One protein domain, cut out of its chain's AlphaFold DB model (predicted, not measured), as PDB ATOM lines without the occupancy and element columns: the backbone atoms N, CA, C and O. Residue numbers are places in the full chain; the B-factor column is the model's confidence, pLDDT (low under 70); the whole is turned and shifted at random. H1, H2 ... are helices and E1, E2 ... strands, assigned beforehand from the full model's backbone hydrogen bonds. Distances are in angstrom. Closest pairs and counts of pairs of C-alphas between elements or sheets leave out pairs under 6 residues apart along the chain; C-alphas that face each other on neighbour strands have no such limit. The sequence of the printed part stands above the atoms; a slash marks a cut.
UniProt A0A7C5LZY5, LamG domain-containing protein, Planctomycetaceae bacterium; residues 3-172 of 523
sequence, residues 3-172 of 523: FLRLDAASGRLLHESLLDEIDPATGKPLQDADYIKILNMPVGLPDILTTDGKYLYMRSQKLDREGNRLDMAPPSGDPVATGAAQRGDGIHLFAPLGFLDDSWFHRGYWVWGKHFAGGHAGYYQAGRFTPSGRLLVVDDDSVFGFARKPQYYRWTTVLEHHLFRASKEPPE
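What this domain is: This is residues 3 to 172 of the 523 residues of the protein "LamG domain-containing protein" of Planctomycetaceae bacterium (UniProt A0A7C5LZY5). Little regular structure appears: loops link four small antiparallel sheets in a row, E1-E2, E3-E4-E5, E6-E7, E8-E9-E10, with helices H1 and H2 to one side. Ten strands and two helices hold 55 of 170 printed residues, mostly strand; H1 follows E5, H2 follows E7. It is compact, radius of gyration of the C-alphas 16.6 A, spanning 49 by 41 by 32 A.

How they stand to each other: Look first at the meander E8-E9-E10, residues 135 to 167, successive antiparallel neighbours; N 137 and O 144 are 2.9 A apart. Next is the hairpin E6-E7, residues 92 to 113; the closest C-alphas of E7 and E8, 110 and 135, are 5.7 A apart. H1, 79 to 84, touches H2, 125 to 129, closest at C-alphas 83 and 125, 5.0 A.

Where its parts are: Find C-alpha 3 at (171.629, 139.487, 172.679), starting the hairpin E1-E2, residues 3 to 18; the meander E3-E4-E5 spans residues 49 to 63. E10 runs 18.7 A to C-alpha 167 at (140.737, 134.493, 181.660).

The domain as a whole: The printed part has no cut, nor pLDDT under 70.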
ATOM      1  N   PHE A   3     172.224 139.911 171.418       92.62
ATOM      2  CA  PHE A   3     171.629 139.487 172.679       92.62
ATOM      3  C   PHE A   3     172.741 139.358 173.715       92.62
ATOM      4  O   PHE A   3     173.719 138.648 173.485       92.62
ATOM      5  N   LEU A   4     172.600 140.058 174.840       94.75
ATOM      6  CA  LEU A   4     173.592 140.085 175.910       94.75
ATOM      7  C   LEU A   4     172.961 139.590 177.206       94.75
ATOM      8  O   LEU A   4     171.886 140.045 177.594       94.75
ATOM      9  N   ARG A   5     173.670 138.710 177.914       94.19
ATOM     10  CA  ARG A   5     173.346 138.327 179.290       94.19
ATOM     11  C   ARG A   5     174.430 138.857 180.206       94.19
ATOM     12  O   ARG A   5     175.601 138.534 180.023       94.19
ATOM     13  N   LEU A   6     174.030 139.644 181.194       95.44
ATOM     14  CA  LEU A   6     174.926 140.259 182.165       95.44
ATOM     15  C   LEU A   6     174.652 139.679 183.553       95.44
ATOM     16  O   LEU A   6     173.517 139.329 183.876       95.44
ATOM     17  N   ASP A   7     175.686 139.594 184.378       96.00
ATOM     18  CA  ASP A   7     175.518 139.422 185.814       96.00
ATOM     19  C   ASP A   7     174.934 140.713 186.398       96.00
ATOM     20  O   ASP A   7     175.530 141.779 186.256       96.00
ATOM     21  N   ALA A   8     173.760 140.632 187.025       94.50
ATOM     22  CA  ALA A   8     173.023 141.823 187.448       94.50
ATOM     23  C   ALA A   8     173.747 142.642 188.534       94.50
ATOM     24  O   ALA A   8     173.554 143.852 188.603       94.50
ATOM     25  N   ALA A   9     174.576 142.003 189.369       96.81
ATOM     26  CA  ALA A   9     175.279 142.671 190.462       96.81
ATOM     27  C   ALA A   9     176.577 143.350 189.998       96.81
ATOM     28  O   ALA A   9     176.884 144.460 190.424       96.81
ATOM     29  N   SER A  10     177.346 142.682 189.138       97.38
ATOM     30  CA  SER A  10     178.670 143.143 188.699       97.38
ATOM     31  C   SER A  10     178.685 143.802 187.320       97.38
ATOM     32  O   SER A  10     179.679 144.425 186.957       97.38
ATOM     33  N   GLY A  11     177.635 143.626 186.515       96.50
ATOM     34  CA  GLY A  11     177.602 144.041 185.110       96.50
ATOM     35  C   GLY A  11     178.485 143.194 184.184       96.50
ATOM     36  O   GLY A  11     178.602 143.505 182.999       96.50
ATOM     37  N   ARG A  12     179.112 142.120 184.686       97.94
ATOM     38  CA  ARG A  12     179.989 141.247 183.891       97.94
ATOM     39  C   ARG A  12     179.209 140.570 182.765       97.94
ATOM     40  O   ARG A  12     178.162 139.972 183.012       97.94
ATOM     41  N   LEU A  13     179.760 140.580 181.551       97.12
ATOM     42  CA  LEU A  13     179.202 139.842 180.418       97.12
ATOM     43  C   LEU A  13     179.300 138.328 180.660       97.12
ATOM     44  O   LEU A  13     180.387 137.789 180.858       97.12
ATOM     45  N   LEU A  14     178.154 137.649 180.649       95.12
ATOM     46  CA  LEU A  14     178.032 136.198 180.817       95.12
ATOM     47  C   LEU A  14     177.828 135.476 179.489       95.12
ATOM     48  O   LEU A  14     178.218 134.319 179.356       95.12
ATOM     49  N   HIS A  15     177.149 136.118 178.540       94.88
ATOM     50  CA  HIS A  15     176.862 135.549 177.232       94.88
ATOM     51  C   HIS A  15     176.599 136.653 176.213       94.88
ATOM     52  O   HIS A  15     175.992 137.672 176.548       94.88
ATOM     53  N   GLU A  16     177.008 136.409 174.975       94.69
ATOM     54  CA  GLU A  16     176.712 137.250 173.826       94.69
ATOM     55  C   GLU A  16     176.413 136.374 172.607       94.69
ATOM     56  O   GLU A  16     177.173 135.456 172.296       94.69
ATOM     57  N   SER A  17     175.324 136.685 171.904       91.31
ATOM     58  CA  SER A  17     174.955 136.045 170.640       91.31
ATOM     59  C   SER A  17     174.415 137.061 169.630       91.31
ATOM     60  O   SER A  17     173.927 138.141 169.982       91.31
ATOM     61  N   LEU A  18     174.551 136.738 168.340       90.50
ATOM     62  CA  LEU A  18     174.054 137.565 167.242       90.50
ATOM     63  C   LEU A  18     172.679 137.060 166.788       90.50
ATOM     64  O   LEU A  18     172.513 135.893 166.454       90.50
ATOM     65  N   LEU A  19     171.709 137.970 166.745       90.69
ATOM     66  CA  LEU A  19     170.392 137.781 166.144       90.69
ATOM     67  C   LEU A  19     170.350 138.564 164.831       90.69
ATOM     68  O   LEU A  19     170.111 139.780 164.837       90.69
ATOM     69  N   ASP A  20     170.634 137.896 163.721       90.88
ATOM     70  CA  ASP A  20     170.682 138.486 162.380       90.88
ATOM     71  C   ASP A  20     169.542 137.968 161.483       90.88
ATOM     72  O   ASP A  20     168.549 137.401 161.952       90.88
ATOM     73  N   GLU A  21     169.618 138.241 160.192       91.38
ATOM     74  CA  GLU A  21     168.652 137.809 159.191       91.38
ATOM     75  C   GLU A  21     168.788 136.339 158.779       91.38
ATOM     76  O   GLU A  21     167.998 135.904 157.948       91.38
ATOM     77  N   ILE A  22     169.733 135.571 159.325       92.25
ATOM     78  CA  ILE A  22     169.949 134.169 158.963       92.25
ATOM     79  C   ILE A  22     169.372 133.257 160.050       92.25
ATOM     80  O   ILE A  22     169.582 133.455 161.249       92.25
ATOM     81  N   ASP A  23     168.618 132.237 159.644       89.25
ATOM     82  CA  ASP A  23     168.261 131.143 160.545       89.25
ATOM     83  C   ASP A  23     169.483 130.218 160.709       89.25
ATOM     84  O   ASP A  23     169.875 129.565 159.736       89.25
ATOM     85  N   PRO A  24     170.088 130.117 161.908       86.44
ATOM     86  CA  PRO A  24     171.257 129.268 162.123       86.44
ATOM     87  C   PRO A  24     170.963 127.768 161.956       86.44
ATOM     88  O   PRO A  24     171.884 127.002 161.681       86.44
ATOM     89  N   ALA A  25     169.707 127.331 162.096       86.38
ATOM     90  CA  ALA A  25     169.316 125.935 161.922       86.38
ATOM     91  C   ALA A  25     169.198 125.539 160.443       86.38
ATOM     92  O   ALA A  25     169.456 124.385 160.100       86.38
ATOM     93  N   THR A  26     168.814 126.470 159.562       89.06
ATOM     94  CA  THR A  26     168.590 126.168 158.134       89.06
ATOM     95  C   THR A  26     169.580 126.845 157.187       89.06
ATOM     96  O   THR A  26     169.590 126.518 156.002       89.06
ATOM     97  N   GLY A  27     170.356 127.825 157.656       91.94
ATOM     98  CA  GLY A  27     171.236 128.670 156.840       91.94
ATOM     99  C   GLY A  27     170.501 129.595 155.861       91.94
ATOM    100  O   GLY A  27     171.130 130.162 154.970       91.94
ATOM    101  N   LYS A  28     169.173 129.731 155.981       92.56
ATOM    102  CA  LYS A  28     168.348 130.523 155.053       92.56
ATOM    103  C   LYS A  28     168.106 131.935 155.594       92.56
ATOM    104  O   LYS A  28     167.993 132.092 156.810       92.56
ATOM    105  N   PRO A  29     167.945 132.940 154.717       94.19
ATOM    106  CA  PRO A  29     167.522 134.270 155.136       94.19
ATOM    107  C   PRO A  29     166.055 134.279 155.597       94.19
ATOM    108  O   PRO A  29     165.200 133.617 155.009       94.19
ATOM    109  N   LEU A  30     165.728 135.094 156.601       91.62
ATOM    110  CA  LEU A  30     164.369 135.276 157.136       91.62
ATOM    111  C   LEU A  30     163.401 135.951 156.150       91.62
ATOM    112  O   LEU A  30     162.203 136.040 156.415       91.62
ATOM    113  N   GLN A  31     163.906 136.428 155.011       91.56
ATOM    114  CA  GLN A  31     163.118 136.944 153.895       91.56
ATOM    115  C   GLN A  31     162.637 135.841 152.935       91.56
ATOM    116  O   GLN A  31     161.889 136.131 152.001       91.56
ATOM    117  N   ASP A  32     163.049 134.590 153.144       93.25
ATOM    118  CA  ASP A  32     162.597 133.444 152.355       93.25
ATOM    119  C   ASP A  32     161.084 133.175 152.540       93.25
ATOM    120  O   ASP A  32     160.477 133.505 153.568       93.25
ATOM    121  N   ALA A  33     160.457 132.551 151.538       85.81
ATOM    122  CA  ALA A  33     159.035 132.194 151.540       85.81
ATOM    123  C   ALA A  33     158.644 131.243 152.690       85.81
ATOM    124  O   ALA A  33     157.472 131.182 153.094       85.81
ATOM    125  N   ASP A  34     159.615 130.526 153.256       86.81
ATOM    126  CA  ASP A  34     159.419 129.702 154.445       86.81
ATOM    127  C   ASP A  34     159.063 130.547 155.682       86.81
ATOM    128  O   ASP A  34     158.200 130.134 156.465       86.81
ATOM    129  N   TYR A  35     159.596 131.769 155.794       87.94
ATOM    130  CA  TYR A  35     159.438 132.658 156.952       87.94
ATOM    131  C   TYR A  35     158.449 133.809 156.728       87.94
ATOM    132  O   TYR A  35     157.840 134.285 157.686       87.94
ATOM    133  N   ILE A  36     158.224 134.246 155.487       91.12
ATOM    134  CA  ILE A  36     157.232 135.288 155.181       91.12
ATOM    135  C   ILE A  36     155.878 134.657 154.852       91.12
ATOM    136  O   ILE A  36     155.738 133.895 153.896       91.12
ATOM    137  N   LYS A  37     154.830 135.033 155.595       87.69
ATOM    138  CA  LYS A  37     153.448 134.598 155.334       87.69
ATOM    139  C   LYS A  37     152.543 135.793 155.043       87.69
ATOM    140  O   LYS A  37     151.878 136.331 155.932       87.69
ATOM    141  N   ILE A  38     152.479 136.168 153.763       89.06
ATOM    142  CA  ILE A  38     151.713 137.311 153.238       89.06
ATOM    143  C   ILE A  38     152.160 138.634 153.886       89.06
ATOM    144  O   ILE A  38     153.136 139.220 153.441       89.06
ATOM    145  N   LEU A  39     151.461 139.101 154.926       89.50
ATOM    146  CA  LEU A  39     151.757 140.346 155.651       89.50
ATOM    147  C   LEU A  39     152.333 140.085 157.053       89.50
ATOM    148  O   LEU A  39     152.375 140.995 157.879       89.50
ATOM    149  N   ASN A  40     152.730 138.844 157.339       89.31
ATOM    150  CA  ASN A  40     153.376 138.453 158.585       89.31
ATOM    151  C   ASN A  40     154.832 138.088 158.296       89.31
ATOM    152  O   ASN A  40     155.101 137.297 157.389       89.31
ATOM    153  N   MET A  41     155.741 138.647 159.086       91.06
ATOM    154  CA  MET A  41     157.180 138.398 159.024       91.06
ATOM    155  C   MET A  41     157.685 138.030 160.427       91.06
ATOM    156  O   MET A  41     157.023 138.396 161.407       91.06
ATOM    157  N   PRO A  42     158.834 137.344 160.541       90.12
ATOM    158  CA  PRO A  42     159.505 137.151 161.822       90.12
ATOM    159  C   PRO A  42     159.796 138.488 162.512       90.12
ATOM    160  O   PRO A  42     159.936 139.530 161.864       90.12
ATOM    161  N   VAL A  43     159.898 138.474 163.840       91.19
ATOM    162  CA  VAL A  43     160.211 139.692 164.596       91.19
ATOM    163  C   VAL A  43     161.649 140.115 164.306       91.19
ATOM    164  O   VAL A  43     162.590 139.376 164.586       91.19
ATOM    165  N   GLY A  44     161.813 141.331 163.782       88.31
ATOM    166  CA  GLY A  44     163.124 141.942 163.536       88.31
ATOM    167  C   GLY A  44     163.431 143.168 164.400       88.31
ATOM    168  O   GLY A  44     164.548 143.675 164.355       88.31
ATOM    169  N   LEU A  45     162.459 143.665 165.174       90.19
ATOM    170  CA  LEU A  45     162.606 144.882 165.975       90.19
ATOM    171  C   LEU A  45     162.802 144.552 167.461       90.19
ATOM    172  O   LEU A  45     162.066 143.705 167.977       90.19
ATOM    173  N   PRO A  46     163.746 145.227 168.147       91.44
ATOM    174  CA  PRO A  46     163.930 145.066 169.581       91.44
ATOM    175  C   PRO A  46     162.759 145.673 170.354       91.44
ATOM    176  O   PRO A  46     162.063 146.569 169.868       91.44
ATOM    177  N   ASP A  47     162.554 145.179 171.569       94.50
ATOM    178  CA  ASP A  47     161.586 145.700 172.532       94.50
ATOM    179  C   ASP A  47     161.965 145.239 173.948       94.50
ATOM    180  O   ASP A  47     162.928 144.486 174.122       94.50
ATOM    181  N   ILE A  48     161.199 145.661 174.953       95.25
ATOM    182  CA  ILE A  48     161.307 145.144 176.320       95.25
ATOM    183  C   ILE A  48     161.058 143.630 176.304       95.25
ATOM    184  O   ILE A  48     160.040 143.158 175.789       95.25
ATOM    185  N   LEU A  49     162.000 142.869 176.867       95.12
ATOM    186  CA  LEU A  49     161.874 141.420 176.975       95.12
ATOM    187  C   LEU A  49     160.867 141.046 178.063       95.12
ATOM    188  O   LEU A  49     160.910 141.583 179.170       95.12
ATOM    189  N   THR A  50     160.011 140.070 177.775       96.00
ATOM    190  CA  THR A  50     159.115 139.459 178.766       96.00
ATOM    191  C   THR A  50     159.461 137.989 178.982       96.00
ATOM    192  O   THR A  50     160.246 137.396 178.240       96.00
ATOM    193  N   THR A  51     158.931 137.383 180.045       95.31
ATOM    194  CA  THR A  51     159.164 135.969 180.358       95.31
ATOM    195  C   THR A  51     157.935 135.344 181.002       95.31
ATOM    196  O   THR A  51     157.215 135.999 181.753       95.31
ATOM    197  N   ASP A  52     157.714 134.065 180.716       93.00
ATOM    198  CA  ASP A  52     156.745 133.200 181.398       93.00
ATOM    199  C   ASP A  52     157.422 132.289 182.443       93.00
ATOM    200  O   ASP A  52     156.814 131.349 182.949       93.00
ATOM    201  N   GLY A  53     158.706 132.528 182.737       92.75
ATOM    202  CA  GLY A  53     159.531 131.687 183.605       92.75
ATOM    203  C   GLY A  53     160.208 130.510 182.894       92.75
ATOM    204  O   GLY A  53     161.198 129.988 183.410       92.75
ATOM    205  N   LYS A  54     159.770 130.126 181.691       94.50
ATOM    206  CA  LYS A  54     160.395 129.068 180.879       94.50
ATOM    207  C   LYS A  54     161.232 129.662 179.751       94.50
ATOM    208  O   LYS A  54     162.411 129.330 179.631       94.50
ATOM    209  N   TYR A  55     160.649 130.575 178.986       96.69
ATOM    210  CA  TYR A  55     161.259 131.225 177.830       96.69
ATOM    211  C   TYR A  55     161.389 132.737 178.038       96.69
ATOM    212  O   TYR A  55     160.747 133.334 178.912       96.69
ATOM    213  N   LEU A  56     162.241 133.354 177.225       96.38
ATOM    214  CA  LEU A  56     162.293 134.801 177.040       96.38
ATOM    215  C   LEU A  56     161.523 135.158 175.766       96.38
ATOM    216  O   LEU A  56     161.468 134.366 174.825       96.38
ATOM    217  N   TYR A  57     160.940 136.349 175.721       96.62
ATOM    218  CA  TYR A  57     160.161 136.803 174.577       96.62
ATOM    219  C   TYR A  57     160.551 138.217 174.184       96.62
ATOM    220  O   TYR A  57     160.644 139.103 175.031       96.62
ATOM    221  N   MET A  58     160.748 138.428 172.886       95.19
ATOM    222  CA  MET A  58     160.915 139.743 172.279       95.19
ATOM    223  C   MET A  58     159.755 139.963 171.315       95.19
ATOM    224  O   MET A  58     159.716 139.381 170.227       95.19
ATOM    225  N   ARG A  59     158.768 140.769 171.716       95.19
ATOM    226  CA  ARG A  59     157.442 140.758 171.071       95.19
ATOM    227  C   ARG A  59     156.932 139.307 171.000       95.19
ATOM    228  O   ARG A  59     157.110 138.578 171.958       95.19
ATOM    229  N   SER A  60     156.383 138.855 169.871       94.19
ATOM    230  CA  SER A  60     155.948 137.460 169.703       94.19
ATOM    231  C   SER A  60     157.082 136.446 169.464       94.19
ATOM    232  O   SER A  60     156.795 135.264 169.277       94.19
ATOM    233  N   GLN A  61     158.351 136.870 169.394       93.81
ATOM    234  CA  GLN A  61     159.481 135.970 169.152       93.81
ATOM    235  C   GLN A  61     159.885 135.272 170.443       93.81
ATOM    236  O   GLN A  61     160.314 135.920 171.394       93.81
ATOM    237  N   LYS A  62     159.797 133.943 170.441       94.62
ATOM    238  CA  LYS A  62     160.248 133.094 171.543       94.62
ATOM    239  C   LYS A  62     161.762 132.893 171.478       94.62
ATOM    240  O   LYS A  62     162.311 132.677 170.395       94.62
ATOM    241  N   LEU A  63     162.407 132.950 172.632       94.12
ATOM    242  CA  LEU A  63     163.838 132.765 172.834       94.12
ATOM    243  C   LEU A  63     164.063 131.769 173.981       94.12
ATOM    244  O   LEU A  63     163.312 131.758 174.963       94.12
ATOM    245  N   ASP A  64     165.099 130.941 173.883       92.62
ATOM    246  CA  ASP A  64     165.596 130.197 175.046       92.62
ATOM    247  C   ASP A  64     166.415 131.101 175.998       92.62
ATOM    248  O   ASP A  64     166.444 132.328 175.860       92.62
ATOM    249  N   ARG A  65     167.046 130.514 177.024       90.25
ATOM    250  CA  ARG A  65     167.809 131.256 178.051       90.25
ATOM    251  C   ARG A  65     169.183 131.727 177.558       90.25
ATOM    252  O   ARG A  65     169.834 132.541 178.227       90.25
ATOM    253  N   GLU A  66     169.599 131.233 176.404       89.25
ATOM    254  CA  GLU A  66     170.833 131.543 175.690       89.25
ATOM    255  C   GLU A  66     170.581 132.595 174.595       89.25
ATOM    256  O   GLU A  66     171.520 133.173 174.055       89.25
ATOM    257  N   GLY A  67     169.313 132.912 174.316       89.75
ATOM    258  CA  GLY A  67     168.912 133.899 173.320       89.75
ATOM    259  C   GLY A  67     168.728 133.317 171.922       89.75
ATOM    260  O   GLY A  67     168.584 134.082 170.973       89.75
ATOM    261  N   ASN A  68     168.695 131.994 171.753       90.44
ATOM    262  CA  ASN A  68     168.414 131.393 170.452       90.44
ATOM    263  C   ASN A  68     166.931 131.557 170.106       90.44
ATOM    264  O   ASN A  68     166.051 131.294 170.929       90.44
ATOM    265  N   ARG A  69     166.639 131.972 168.868       91.62
ATOM    266  CA  ARG A  69     165.265 132.129 168.369       91.62
ATOM    267  C   ARG A  69     164.607 130.775 168.132       91.62
ATOM    268  O   ARG A  69     165.142 129.935 167.417       91.62
ATOM    269  N   LEU A  70     163.405 130.612 168.674       89.62
ATOM    270  CA  LEU A  70     162.540 129.448 168.490       89.62
ATOM    271  C   LEU A  70     161.284 129.857 167.706       89.62
ATOM    272  O   LEU A  70     160.821 130.987 167.838       89.62
ATOM    273  N   ASP A  71     160.695 128.951 166.923       86.62
ATOM    274  CA  ASP A  71     159.409 129.174 166.236       86.62
ATOM    275  C   ASP A  71     159.350 130.472 165.383       86.62
ATOM    276  O   ASP A  71     158.370 131.214 165.433       86.62
ATOM    277  N   MET A  72     160.405 130.788 164.616       87.12
ATOM    278  CA  MET A  72     160.546 132.086 163.919       87.12
ATOM    279  C   MET A  72     159.488 132.363 162.839       87.12
ATOM    280  O   MET A  72     159.145 133.520 162.587       87.12
ATOM    281  N   ALA A  73     158.979 131.324 162.174       85.50
ATOM    282  CA  ALA A  73     158.003 131.487 161.104       85.50
ATOM    283  C   ALA A  73     156.593 131.776 161.667       85.50
ATOM    284  O   ALA A  73     156.116 131.047 162.542       85.50
ATOM    285  N   PRO A  74     155.859 132.774 161.136       87.00
ATOM    286  CA  PRO A  74     154.455 132.973 161.467       87.00
ATOM    287  C   PRO A  74     153.620 131.724 161.133       87.00
ATOM    288  O   PRO A  74     153.844 131.089 160.100       87.00
ATOM    289  N   PRO A  75     152.588 131.401 161.932       85.62
ATOM    290  CA  PRO A  75     151.832 130.157 161.771       85.62
ATOM    291  C   PRO A  75     150.989 130.111 160.487       85.62
ATOM    292  O   PRO A  75     150.635 129.034 160.011       85.62
ATOM    293  N   SER A  76     150.601 131.266 159.934       86.44
ATOM    294  CA  SER A  76     149.816 131.350 158.703       86.44
ATOM    295  C   SER A  76     149.865 132.745 158.076       86.44
ATOM    296  O   SER A  76     150.134 133.745 158.743       86.44
ATOM    297  N   GLY A  77     149.540 132.814 156.784       84.25
ATOM    298  CA  GLY A  77     149.203 134.066 156.103       84.25
ATOM    299  C   GLY A  77     147.729 134.447 156.261       84.25
ATOM    300  O   GLY A  77     147.378 135.609 156.058       84.25
ATOM    301  N   ASP A  78     146.862 133.500 156.638       87.31
ATOM    302  CA  ASP A  78     145.448 133.772 156.895       87.31
ATOM    303  C   ASP A  78     145.283 134.477 158.255       87.31
ATOM    304  O   ASP A  78     145.617 133.899 159.295       87.31
ATOM    305  N   PRO A  79     144.741 135.710 158.295       88.38
ATOM    306  CA  PRO A  79     144.666 136.478 159.536       88.38
ATOM    307  C   PRO A  79     143.834 135.810 160.632       88.38
ATOM    308  O   PRO A  79     144.123 135.971 161.817       88.38
ATOM    309  N   VAL A  80     142.794 135.061 160.256       86.38
ATOM    310  CA  VAL A  80     141.923 134.371 161.215       86.38
ATOM    311  C   VAL A  80     142.646 133.167 161.810       86.38
ATOM    312  O   VAL A  80     142.571 132.963 163.019       86.38
ATOM    313  N   ALA A  81     143.358 132.391 160.995       85.44
ATOM    314  CA  ALA A  81     144.163 131.264 161.446       85.44
ATOM    315  C   ALA A  81     145.276 131.715 162.399       85.44
ATOM    316  O   ALA A  81     145.378 131.162 163.492       85.44
ATOM    317  N   THR A  82     146.035 132.756 162.036       89.50
ATOM    318  CA  THR A  82     147.082 133.333 162.899       89.50
ATOM    319  C   THR A  82     146.496 133.889 164.188       89.50
ATOM    320  O   THR A  82     146.970 133.565 165.273       89.50
ATOM    321  N   GLY A  83     145.412 134.664 164.094       90.44
ATOM    322  CA  GLY A  83     144.725 135.199 165.263       90.44
ATOM    323  C   GLY A  83     144.216 134.110 166.207       90.44
ATOM    324  O   GLY A  83     144.315 134.280 167.415       90.44
ATOM    325  N   ALA A  84     143.720 132.987 165.684       89.00
ATOM    326  CA  ALA A  84     143.185 131.881 166.478       89.00
ATOM    327  C   ALA A  84     144.256 130.942 167.068       89.00
ATOM    328  O   ALA A  84     143.924 130.115 167.918       89.00
ATOM    329  N   ALA A  85     145.517 131.034 166.643       90.12
ATOM    330  CA  ALA A  85     146.598 130.122 167.030       90.12
ATOM    331  C   ALA A  85     147.193 130.418 168.429       90.12
ATOM    332  O   ALA A  85     148.397 130.385 168.631       90.12
ATOM    333  N   GLN A  86     146.361 130.707 169.428       92.88
ATOM    334  CA  GLN A  86     146.821 131.265 170.712       92.88
ATOM    335  C   GLN A  86     147.132 130.221 171.790       92.88
ATOM    336  O   GLN A  86     147.647 130.575 172.840       92.88
ATOM    337  N   ARG A  87     146.818 128.941 171.561       87.56
ATOM    338  CA  ARG A  87     146.919 127.874 172.576       87.56
ATOM    339  C   ARG A  87     148.293 127.195 172.634       87.56
ATOM    340  O   ARG A  87     149.050 127.195 171.659       87.56
ATOM    341  N   GLY A  88     148.543 126.539 173.767       86.31
ATOM    342  CA  GLY A  88     149.764 125.785 174.069       86.31
ATOM    343  C   GLY A  88     150.875 126.662 174.644       86.31
ATOM    344  O   GLY A  88     150.658 127.842 174.908       86.31
ATOM    345  N   ASP A  89     152.068 126.090 174.790       88.75
ATOM    346  CA  ASP A  89     153.256 126.791 175.287       88.75
ATOM    347  C   ASP A  89     153.537 128.071 174.491       88.75
ATOM    348  O   ASP A  89     153.355 128.118 173.262       88.75
ATOM    349  N   GLY A  90     154.047 129.093 175.176       90.44
ATOM    350  CA  GLY A  90     154.407 130.356 174.544       90.44
ATOM    351  C   GLY A  90     153.462 131.519 174.805       90.44
ATOM    352  O   GLY A  90     153.622 132.536 174.144       90.44
ATOM    353  N   ILE A  91     152.448 131.386 175.665       94.88
ATOM    354  CA  ILE A  91     151.531 132.493 175.978       94.88
ATOM    355  C   ILE A  91     152.243 133.471 176.912       94.88
ATOM    356  O   ILE A  91     152.663 133.094 178.001       94.88
ATOM    357  N   HIS A  92     152.355 134.725 176.490       96.56
ATOM    358  CA  HIS A  92     153.040 135.772 177.239       96.56
ATOM    359  C   HIS A  92     152.411 137.138 176.954       96.56
ATOM    360  O   HIS A  92     151.565 137.288 176.067       96.56
ATOM    361  N   LEU A  93     152.821 138.139 177.733       97.00
ATOM    362  CA  LEU A  93     152.495 139.534 177.473       97.00
ATOM    363  C   LEU A  93     153.483 140.109 176.454       97.00
ATOM    364  O   LEU A  93     154.694 140.026 176.657       97.00
ATOM    365  N   PHE A  94     152.974 140.720 175.389       97.00
ATOM    366  CA  PHE A  94     153.788 141.441 174.412       97.00
ATOM    367  C   PHE A  94     153.012 142.564 173.720       97.00
ATOM    368  O   PHE A  94     151.783 142.542 173.665       97.00
ATOM    369  N   ALA A  95     153.728 143.520 173.127       95.81
ATOM    370  CA  ALA A  95     153.159 144.596 172.322       95.81
ATOM    371  C   ALA A  95     153.710 144.524 170.882       95.81
ATOM    372  O   ALA A  95     154.897 144.764 170.667       95.81
ATOM    373  N   PRO A  96     152.899 144.215 169.848       93.00
ATOM    374  CA  PRO A  96     153.386 144.101 168.474       93.00
ATOM    375  C   PRO A  96     153.983 145.399 167.924       93.00
ATOM    376  O   PRO A  96     154.813 145.331 167.019       93.00
ATOM    377  N   LEU A  97     153.561 146.560 168.443       91.56
ATOM    378  CA  LEU A  97     154.071 147.877 168.049       91.56
ATOM    379  C   LEU A  97     155.200 148.391 168.960       91.56
ATOM    380  O   LEU A  97     155.957 149.252 168.521       91.56
ATOM    381  N   GLY A  98     155.384 147.824 170.154       93.62
ATOM    382  CA  GLY A  98     156.281 148.367 171.176       93.62
ATOM    383  C   GLY A  98     155.558 148.596 172.500       93.62
ATOM    384  O   GLY A  98     154.448 149.125 172.494       93.62
ATOM    385  N   PHE A  99     156.167 148.243 173.635       94.81
ATOM    386  CA  PHE A  99     155.588 148.562 174.954       94.81
ATOM    387  C   PHE A  99     155.523 150.071 175.222       94.81
ATOM    388  O   PHE A  99     154.609 150.546 175.894       94.81
ATOM    389  N   LEU A 100     156.473 150.812 174.649       91.25
ATOM    390  CA  LEU A 100     156.651 152.251 174.844       91.25
ATOM    391  C   LEU A 100     155.897 153.119 173.818       91.25
ATOM    392  O   LEU A 100     156.097 154.329 173.801       91.25
ATOM    393  N   ASP A 101     155.076 152.524 172.946       91.12
ATOM    394  CA  ASP A 101     154.239 153.285 172.009       91.12
ATOM    395  C   ASP A 101     153.062 153.931 172.758       91.12
ATOM    396  O   ASP A 101     152.055 153.282 173.045       91.12
ATOM    397  N   ASP A 102     153.206 155.223 173.056       90.44
ATOM    398  CA  ASP A 102     152.218 156.075 173.725       90.44
ATOM    399  C   ASP A 102     151.388 156.923 172.738       90.44
ATOM    400  O   ASP A 102     150.604 157.778 173.147       90.44
ATOM    401  N   SER A 103     151.481 156.660 171.427       89.50
ATOM    402  CA  SER A 103     150.846 157.473 170.372       89.50
ATOM    403  C   SER A 103     149.316 157.405 170.333       89.50
ATOM    404  O   SER A 103     148.681 158.054 169.498       89.50
ATOM    405  N   TRP A 104     148.705 156.552 171.161       89.12
ATOM    406  CA  TRP A 104     147.272 156.261 171.127       89.12
ATOM    407  C   TRP A 104     146.760 155.812 169.745       89.12
ATOM    408  O   TRP A 104     145.568 155.897 169.430       89.12
ATOM    409  N   PHE A 105     147.599 155.166 168.930       89.94
ATOM    410  CA  PHE A 105     147.169 154.608 167.647       89.94
ATOM    411  C   PHE A 105     146.156 153.457 167.813       89.94
ATOM    412  O   PHE A 105     146.450 152.451 168.448       89.94
ATOM    413  N   HIS A 106     144.956 153.556 167.229       85.31
ATOM    414  CA  HIS A 106     143.808 152.651 167.475       85.31
ATOM    415  C   HIS A 106     144.007 151.152 167.139       85.31
ATOM    416  O   HIS A 106     143.108 150.338 167.393       85.31
ATOM    417  N   ARG A 107     145.149 150.780 166.546       87.88
ATOM    418  CA  ARG A 107     145.548 149.389 166.242       87.88
ATOM    419  C   ARG A 107     146.746 148.901 167.057       87.88
ATOM    420  O   ARG A 107     147.157 147.759 166.870       87.88
ATOM    421  N   GLY A 108     147.306 149.762 167.902       88.00
ATOM    422  CA  GLY A 108     148.326 149.403 168.874       88.00
ATOM    423  C   GLY A 108     147.676 148.698 170.052       88.00
ATOM    424  O   GLY A 108     146.795 149.267 170.700       88.00
ATOM    425  N   TYR A 109     148.084 147.452 170.292       91.19
ATOM    426  CA  TYR A 109     147.593 146.648 171.404       91.19
ATOM    427  C   TYR A 109     148.749 145.999 172.152       91.19
ATOM    428  O   TYR A 109     149.706 145.542 171.541       91.19
ATOM    429  N   TRP A 110     148.610 145.864 173.456       96.88
ATOM    430  CA  TRP A 110     149.245 144.813 174.224       96.88
ATOM    431  C   TRP A 110     148.393 143.551 174.110       96.88
ATOM    432  O   TRP A 110     147.162 143.611 174.019       96.88
ATOM    433  N   VAL A 111     149.048 142.400 174.079       97.06
ATOM    434  CA  VAL A 111     148.450 141.099 173.796       97.06
ATOM    435  C   VAL A 111     148.924 140.119 174.856       97.06
ATOM    436  O   VAL A 111     150.123 139.948 175.049       97.06
ATOM    437  N   TRP A 112     147.982 139.454 175.520       97.00
ATOM    438  CA  TRP A 112     148.262 138.242 176.282       97.00
ATOM    439  C   TRP A 112     147.999 137.050 175.363       97.00
ATOM    440  O   TRP A 112     146.842 136.692 175.135       97.00
ATOM    441  N   GLY A 113     149.038 136.494 174.742       95.56
ATOM    442  CA  GLY A 113     148.892 135.480 173.695       95.56
ATOM    443  C   GLY A 113     150.222 135.014 173.107       95.56
ATOM    444  O   GLY A 113     151.277 135.215 173.696       95.56
ATOM    445  N   LYS A 114     150.157 134.388 171.931       92.75
ATOM    446  CA  LYS A 114     151.305 133.850 171.180       92.75
ATOM    447  C   LYS A 114     151.588 134.605 169.891       92.75
ATOM    448  O   LYS A 114     152.740 134.787 169.513       92.75
ATOM    449  N   HIS A 115     150.534 134.995 169.176       92.62
ATOM    450  CA  HIS A 115     150.666 135.517 167.819       92.62
ATOM    451  C   HIS A 115     149.815 136.757 167.595       92.62
ATOM    452  O   HIS A 115     148.734 136.918 168.167       92.62
ATOM    453  N   PHE A 116     150.286 137.598 166.683       93.62
ATOM    454  CA  PHE A 116     149.575 138.765 166.196       93.62
ATOM    455  C   PHE A 116     149.487 138.704 164.672       93.62
ATOM    456  O   PHE A 116     150.483 138.445 164.003       93.62
ATOM    457  N   ALA A 117     148.292 138.920 164.121       92.56
ATOM    458  CA  ALA A 117     148.095 138.935 162.678       92.56
ATOM    459  C   ALA A 117     148.316 140.351 162.125       92.56
ATOM    460  O   ALA A 117     147.623 141.295 162.509       92.56
ATOM    461  N   GLY A 118     149.249 140.492 161.189       88.50
ATOM    462  CA  GLY A 118     149.543 141.741 160.495       88.50
ATOM    463  C   GLY A 118     148.504 142.131 159.437       88.50
ATOM    464  O   GLY A 118     147.641 141.351 159.023       88.50
ATOM    465  N   GLY A 119     148.604 143.374 158.962       86.81
ATOM    466  CA  GLY A 119     147.836 143.877 157.822       86.81
ATOM    467  C   GLY A 119     146.399 144.326 158.116       86.81
ATOM    468  O   GLY A 119     145.876 144.224 159.227       86.81
ATOM    469  N   HIS A 120     145.732 144.830 157.069       82.88
ATOM    470  CA  HIS A 120     144.399 145.452 157.142       82.88
ATOM    471  C   HIS A 120     143.297 144.528 157.697       82.88
ATOM    472  O   HIS A 120     142.317 145.001 158.269       82.88
ATOM    473  N   ALA A 121     143.446 143.213 157.531       85.00
ATOM    474  CA  ALA A 121     142.503 142.212 158.017       85.00
ATOM    475  C   ALA A 121     142.950 141.528 159.328       85.00
ATOM    476  O   ALA A 121     142.175 140.741 159.880       85.00
ATOM    477  N   GLY A 122     144.168 141.808 159.808       89.06
ATOM    478  CA  GLY A 122     144.801 141.100 160.923       89.06
ATOM    479  C   GLY A 122     144.744 141.803 162.271       89.06
ATOM    480  O   GLY A 122     144.469 141.137 163.264       89.06
ATOM    481  N   TYR A 123     144.904 143.128 162.324       89.81
ATOM    482  CA  TYR A 123     145.065 143.837 163.605       89.81
ATOM    483  C   TYR A 123     143.950 143.529 164.622       89.81
ATOM    484  O   TYR A 123     144.208 143.249 165.788       89.81
ATOM    485  N   TYR A 124     142.696 143.496 164.167       89.81
ATOM    486  CA  TYR A 124     141.537 143.268 165.030       89.81
ATOM    487  C   TYR A 124     141.368 141.803 165.465       89.81
ATOM    488  O   TYR A 124     140.487 141.499 166.271       89.81
ATOM    489  N   GLN A 125     142.159 140.875 164.916       91.94
ATOM    490  CA  GLN A 125     142.073 139.457 165.265       91.94
ATOM    491  C   GLN A 125     142.605 139.196 166.677       91.94
ATOM    492  O   GLN A 125     142.097 138.292 167.331       91.94
ATOM    493  N   ALA A 126     143.549 140.007 167.178       90.88
ATOM    494  CA  ALA A 126     144.027 139.910 168.559       90.88
ATOM    495  C   ALA A 126     142.850 140.020 169.541       90.88
ATOM    496  O   ALA A 126     142.506 139.038 170.194       90.88
ATOM    497  N   GLY A 127     142.111 141.134 169.497       90.06
ATOM    498  CA  GLY A 127     140.923 141.365 170.329       90.06
ATOM    499  C   GLY A 127     139.753 140.429 170.063       90.06
ATOM    500  O   GLY A 127     138.801 140.374 170.842       90.06
ATOM    501  N   ARG A 128     139.818 139.656 168.975       89.25
ATOM    502  CA  ARG A 128     138.854 138.605 168.671       89.25
ATOM    503  C   ARG A 128     139.194 137.274 169.336       89.25
ATOM    504  O   ARG A 128     138.268 136.529 169.652       89.25
ATOM    505  N   PHE A 129     140.467 136.946 169.511       92.00
ATOM    506  CA  PHE A 129     140.897 135.595 169.874       92.00
ATOM    507  C   PHE A 129     141.670 135.502 171.178       92.00
ATOM    508  O   PHE A 129     141.815 134.395 171.680       92.00
ATOM    509  N   THR A 130     142.140 136.611 171.736       94.31
ATOM    510  CA  THR A 130     142.889 136.608 172.991       94.31
ATOM    511  C   THR A 130     142.730 137.944 173.716       94.31
ATOM    512  O   THR A 130     142.415 138.945 173.062       94.31
ATOM    513  N   PRO A 131     142.888 138.006 175.051       95.75
ATOM    514  CA  PRO A 131     142.872 139.277 175.761       95.75
ATOM    515  C   PRO A 131     143.898 140.240 175.154       95.75
ATOM    516  O   PRO A 131     145.089 139.940 175.063       95.75
ATOM    517  N   SER A 132     143.416 141.388 174.687       95.44
ATOM    518  CA  SER A 132     144.257 142.421 174.092       95.44
ATOM    519  C   SER A 132     143.631 143.787 174.308       95.44
ATOM    520  O   SER A 132     142.406 143.911 174.331       95.44
ATOM    521  N   GLY A 133     144.451 144.813 174.455       94.75
ATOM    522  CA  GLY A 133     143.988 146.159 174.762       94.75
ATOM    523  C   GLY A 133     145.090 147.178 174.590       94.75
ATOM    524  O   GLY A 133     146.182 146.828 174.180       94.75
ATOM    525  N   ARG A 134     144.803 148.436 174.900       94.06
ATOM    526  CA  ARG A 134     145.798 149.507 174.995       94.06
ATOM    527  C   ARG A 134     146.893 149.147 175.989       94.06
ATOM    528  O   ARG A 134     148.063 149.171 175.643       94.06
ATOM    529  N   LEU A 135     146.458 148.741 177.175       96.12
ATOM    530  CA  LEU A 135     147.288 148.320 178.290       96.12
ATOM    531  C   LEU A 135     146.699 147.046 178.876       96.12
ATOM    532  O   LEU A 135     145.470 146.897 178.929       96.12
ATOM    533  N   LEU A 136     147.573 146.157 179.333       97.56
ATOM    534  CA  LEU A 136     147.205 144.944 180.051       97.56
ATOM    535  C   LEU A 136     148.035 144.836 181.327       97.56
ATOM    536  O   LEU A 136     149.233 145.089 181.308       97.56
ATOM    537  N   VAL A 137     147.415 144.346 182.394       96.81
ATOM    538  CA  VAL A 137     148.122 143.792 183.547       96.81
ATOM    539  C   VAL A 137     147.632 142.372 183.784       96.81
ATOM    540  O   VAL A 137     146.454 142.058 183.589       96.81
ATOM    541  N   VAL A 138     148.548 141.497 184.170       95.25
ATOM    542  CA  VAL A 138     148.288 140.068 184.330       95.25
ATOM    543  C   VAL A 138     148.663 139.689 185.751       95.25
ATOM    544  O   VAL A 138     149.748 140.036 186.210       95.25
ATOM    545  N   ASP A 139     147.759 139.012 186.451       92.69
ATOM    546  CA  ASP A 139     148.082 138.340 187.709       92.69
ATOM    547  C   ASP A 139     148.073 136.819 187.516       92.69
ATOM    548  O   ASP A 139     148.130 136.314 186.386       92.69
ATOM    549  N   ASP A 140     148.066 136.065 188.608       89.38
ATOM    550  CA  ASP A 140     148.139 134.608 188.548       89.38
ATOM    551  C   ASP A 140     146.942 134.010 187.794       89.38
ATOM    552  O   ASP A 140     147.126 133.119 186.958       89.38
ATOM    553  N   ASP A 141     145.754 134.594 187.966       89.19
ATOM    554  CA  ASP A 141     144.486 134.017 187.516       89.19
ATOM    555  C   ASP A 141     143.880 134.716 186.296       89.19
ATOM    556  O   ASP A 141     143.018 134.160 185.604       89.19
ATOM    557  N   SER A 142     144.200 135.989 186.070       96.06
ATOM    558  CA  SER A 142     143.406 136.852 185.194       96.06
ATOM    559  C   SER A 142     144.236 137.867 184.420       96.06
ATOM    560  O   SER A 142     145.307 138.307 184.831       96.06
ATOM    561  N   VAL A 143     143.682 138.269 183.277       97.75
ATOM    562  CA  VAL A 143     144.140 139.425 182.508       97.75
ATOM    563  C   VAL A 143     143.156 140.559 182.733       97.75
ATOM    564  O   VAL A 143     141.952 140.393 182.512       97.75
ATOM    565  N   PHE A 144     143.667 141.715 183.127       98.31
ATOM    566  CA  PHE A 144     142.921 142.963 183.189       98.31
ATOM    567  C   PHE A 144     143.421 143.872 182.084       98.31
ATOM    568  O   PHE A 144     144.622 143.937 181.829       98.31
ATOM    569  N   GLY A 145     142.517 144.577 181.419       97.25
ATOM    570  CA  GLY A 145     142.918 145.429 180.312       97.25
ATOM    571  C   GLY A 145     141.939 146.539 180.022       97.25
ATOM    572  O   GLY A 145     140.739 146.398 180.253       97.25
ATOM    573  N   PHE A 146     142.465 147.632 179.485       97.31
ATOM    574  CA  PHE A 146     141.665 148.686 178.876       97.31
ATOM    575  C   PHE A 146     141.737 148.529 177.362       97.31
ATOM    576  O   PHE A 146     142.818 148.571 176.780       97.31
ATOM    577  N   ALA A 147     140.610 148.285 176.704       94.56
ATOM    578  CA  ALA A 147     140.575 147.921 175.290       94.56
ATOM    579  C   ALA A 147     139.393 148.535 174.565       94.56
ATOM    580  O   ALA A 147     138.437 148.980 175.184       94.56
ATOM    581  N   ARG A 148     139.429 148.512 173.231       91.38
ATOM    582  CA  ARG A 148     138.246 148.844 172.432       91.38
ATOM    583  C   ARG A 148     137.118 147.868 172.755       91.38
ATOM    584  O   ARG A 148     137.360 146.662 172.841       91.38
ATOM    585  N   LYS A 149     135.877 148.357 172.851       88.81
ATOM    586  CA  LYS A 149     134.720 147.459 173.006       88.81
ATOM    587  C   LYS A 149     134.684 146.481 171.812       88.81
ATOM    588  O   LYS A 149     134.994 146.885 170.685       88.81
ATOM    589  N   PRO A 150     134.280 145.206 171.989       86.06
ATOM    590  CA  PRO A 150     134.401 144.184 170.946       86.06
ATOM    591  C   PRO A 150     133.798 144.562 169.589       86.06
ATOM    592  O   PRO A 150     134.385 144.297 168.536       86.06
ATOM    593  N   GLN A 151     132.637 145.220 169.605       76.12
ATOM    594  CA  GLN A 151     131.940 145.703 168.412       76.12
ATOM    595  C   GLN A 151     132.740 146.739 167.608       76.12
ATOM    596  O   GLN A 151     132.467 146.926 166.420       76.12
ATOM    597  N   TYR A 152     133.737 147.364 168.231       84.75
ATOM    598  CA  TYR A 152     134.541 148.421 167.649       84.75
ATOM    599  C   TYR A 152     135.902 147.958 167.159       84.75
ATOM    600  O   TYR A 152     136.426 148.637 166.307       84.75
ATOM    601  N   TYR A 153     136.446 146.787 167.507       82.25
ATOM    602  CA  TYR A 153     137.801 146.397 167.059       82.25
ATOM    603  C   TYR A 153     138.092 146.514 165.550       82.25
ATOM    604  O   TYR A 153     139.241 146.727 165.182       82.25
ATOM    605  N   ARG A 154     137.099 146.369 164.662       84.06
ATOM    606  CA  ARG A 154     137.290 146.574 163.211       84.06
ATOM    607  C   ARG A 154     137.377 148.070 162.867       84.06
ATOM    608  O   ARG A 154     137.269 148.935 163.725       84.06
ATOM    609  N   TRP A 155     137.572 148.386 161.589       78.12
ATOM    610  CA  TRP A 155     137.619 149.777 161.148       78.12
ATOM    611  C   TRP A 155     136.252 150.422 161.388       78.12
ATOM    612  O   TRP A 155     135.266 150.047 160.747       78.12
ATOM    613  N   THR A 156     136.196 151.374 162.312       79.38
ATOM    614  CA  THR A 156     135.006 152.152 162.659       79.38
ATOM    615  C   THR A 156     135.422 153.576 162.995       79.38
ATOM    616  O   THR A 156     136.543 153.788 163.443       79.38
ATOM    617  N   THR A 157     134.516 154.531 162.787       82.38
ATOM    618  CA  THR A 157     134.738 155.925 163.197       82.38
ATOM    619  C   THR A 157     134.683 156.074 164.713       82.38
ATOM    620  O   THR A 157     135.546 156.718 165.276       82.38
ATOM    621  N   VAL A 158     133.715 155.411 165.355       83.12
ATOM    622  CA  VAL A 158     133.591 155.348 166.819       83.12
ATOM    623  C   VAL A 158     134.662 154.420 167.400       83.12
ATOM    624  O   VAL A 158     134.794 153.268 166.952       83.12
ATOM    625  N   LEU A 159     135.400 154.899 168.396       84.44
ATOM    626  CA  LEU A 159     136.542 154.261 169.048       84.44
ATOM    627  C   LEU A 159     136.331 154.050 170.557       84.44
ATOM    628  O   LEU A 159     137.289 154.071 171.312       84.44
ATOM    629  N   GLU A 160     135.116 153.734 170.991       87.81
ATOM    630  CA  GLU A 160     134.793 153.455 172.398       87.81
ATOM    631  C   GLU A 160     135.609 152.312 173.038       87.81
ATOM    632  O   GLU A 160     135.856 151.258 172.421       87.81
ATOM    633  N   HIS A 161     135.940 152.491 174.319       92.94
ATOM    634  CA  HIS A 161     136.747 151.569 175.119       92.94
ATOM    635  C   HIS A 161     135.994 151.037 176.344       92.94
ATOM    636  O   HIS A 161     134.966 151.558 176.755       92.94
ATOM    637  N   HIS A 162     136.516 149.963 176.924       94.38
ATOM    638  CA  HIS A 162     136.085 149.424 178.204       94.38
ATOM    639  C   HIS A 162     137.285 148.902 178.997       94.38
ATOM    640  O   HIS A 162     138.287 148.458 178.434       94.38
ATOM    641  N   LEU A 163     137.167 148.908 180.318       97.88
ATOM    642  CA  LEU A 163     137.982 148.095 181.203       97.88
ATOM    643  C   LEU A 163     137.373 146.692 181.285       97.88
ATOM    644  O   LEU A 163     136.154 146.543 181.386       97.88
ATOM    645  N   PHE A 164     138.197 145.654 181.289       96.88
ATOM    646  CA  PHE A 164     137.727 144.281 181.419       96.88
ATOM    647  C   PHE A 164     138.596 143.445 182.352       96.88
ATOM    648  O   PHE A 164     139.768 143.746 182.582       96.88
ATOM    649  N   ARG A 165     138.014 142.331 182.803       96.62
ATOM    650  CA  ARG A 165     138.728 141.158 183.317       96.62
ATOM    651  C   ARG A 165     138.402 139.945 182.458       96.62
ATOM    652  O   ARG A 165     137.232 139.679 182.176       96.62
ATOM    653  N   ALA A 166     139.421 139.205 182.047       95.50
ATOM    654  CA  ALA A 166     139.310 138.002 181.234       95.50
ATOM    655  C   ALA A 166     140.177 136.870 181.799       95.50
ATOM    656  O   ALA A 166     141.105 137.096 182.575       95.50
ATOM    657  N   SER A 167     139.871 135.641 181.385       91.19
ATOM    658  CA  SER A 167     140.737 134.493 181.660       91.19
ATOM    659  C   SER A 167     142.061 134.613 180.898       91.19
ATOM    660  O   SER A 167     142.082 135.115 179.773       91.19
ATOM    661  N   LYS A 168     143.142 134.103 181.498       90.94
ATOM    662  CA  LYS A 168     144.440 133.906 180.833       90.94
ATOM    663  C   LYS A 168     144.396 132.810 179.770       90.94
ATOM    664  O   LYS A 168     145.231 132.818 178.870       90.94
ATOM    665  N   GLU A 169     143.425 131.903 179.864       87.75
ATOM    666  CA  GLU A 169     143.263 130.801 178.925       87.75
ATOM    667  C   GLU A 169     142.642 131.281 177.610       87.75
ATOM    668  O   GLU A 169     141.530 131.834 177.608       87.75
ATOM    669  N   PRO A 170     143.298 131.040 176.461       83.25
ATOM    670  CA  PRO A 170     142.736 131.402 175.176       83.25
ATOM    671  C   PRO A 170     141.412 130.665 174.916       83.25
ATOM    672  O   PRO A 170     141.310 129.444 175.122       83.25
ATOM    673  N   PRO A 171     140.385 131.362 174.407       79.12
ATOM    674  CA  PRO A 171     139.069 130.787 174.178       79.12
ATOM    675  C   PRO A 171     139.103 129.617 173.189       79.12
ATOM    676  O   PRO A 171     139.889 129.588 172.241       79.12
ATOM    677  N   GLU A 172     138.189 128.661 173.369       74.38
ATOM    678  CA  GLU A 172     137.929 127.652 172.343       74.38
ATOM    679  C   GLU A 172     137.276 128.301 171.131       74.38
ATOM    680  O   GLU A 172     136.183 128.868 171.211       74.38
TER     681      GLU A 172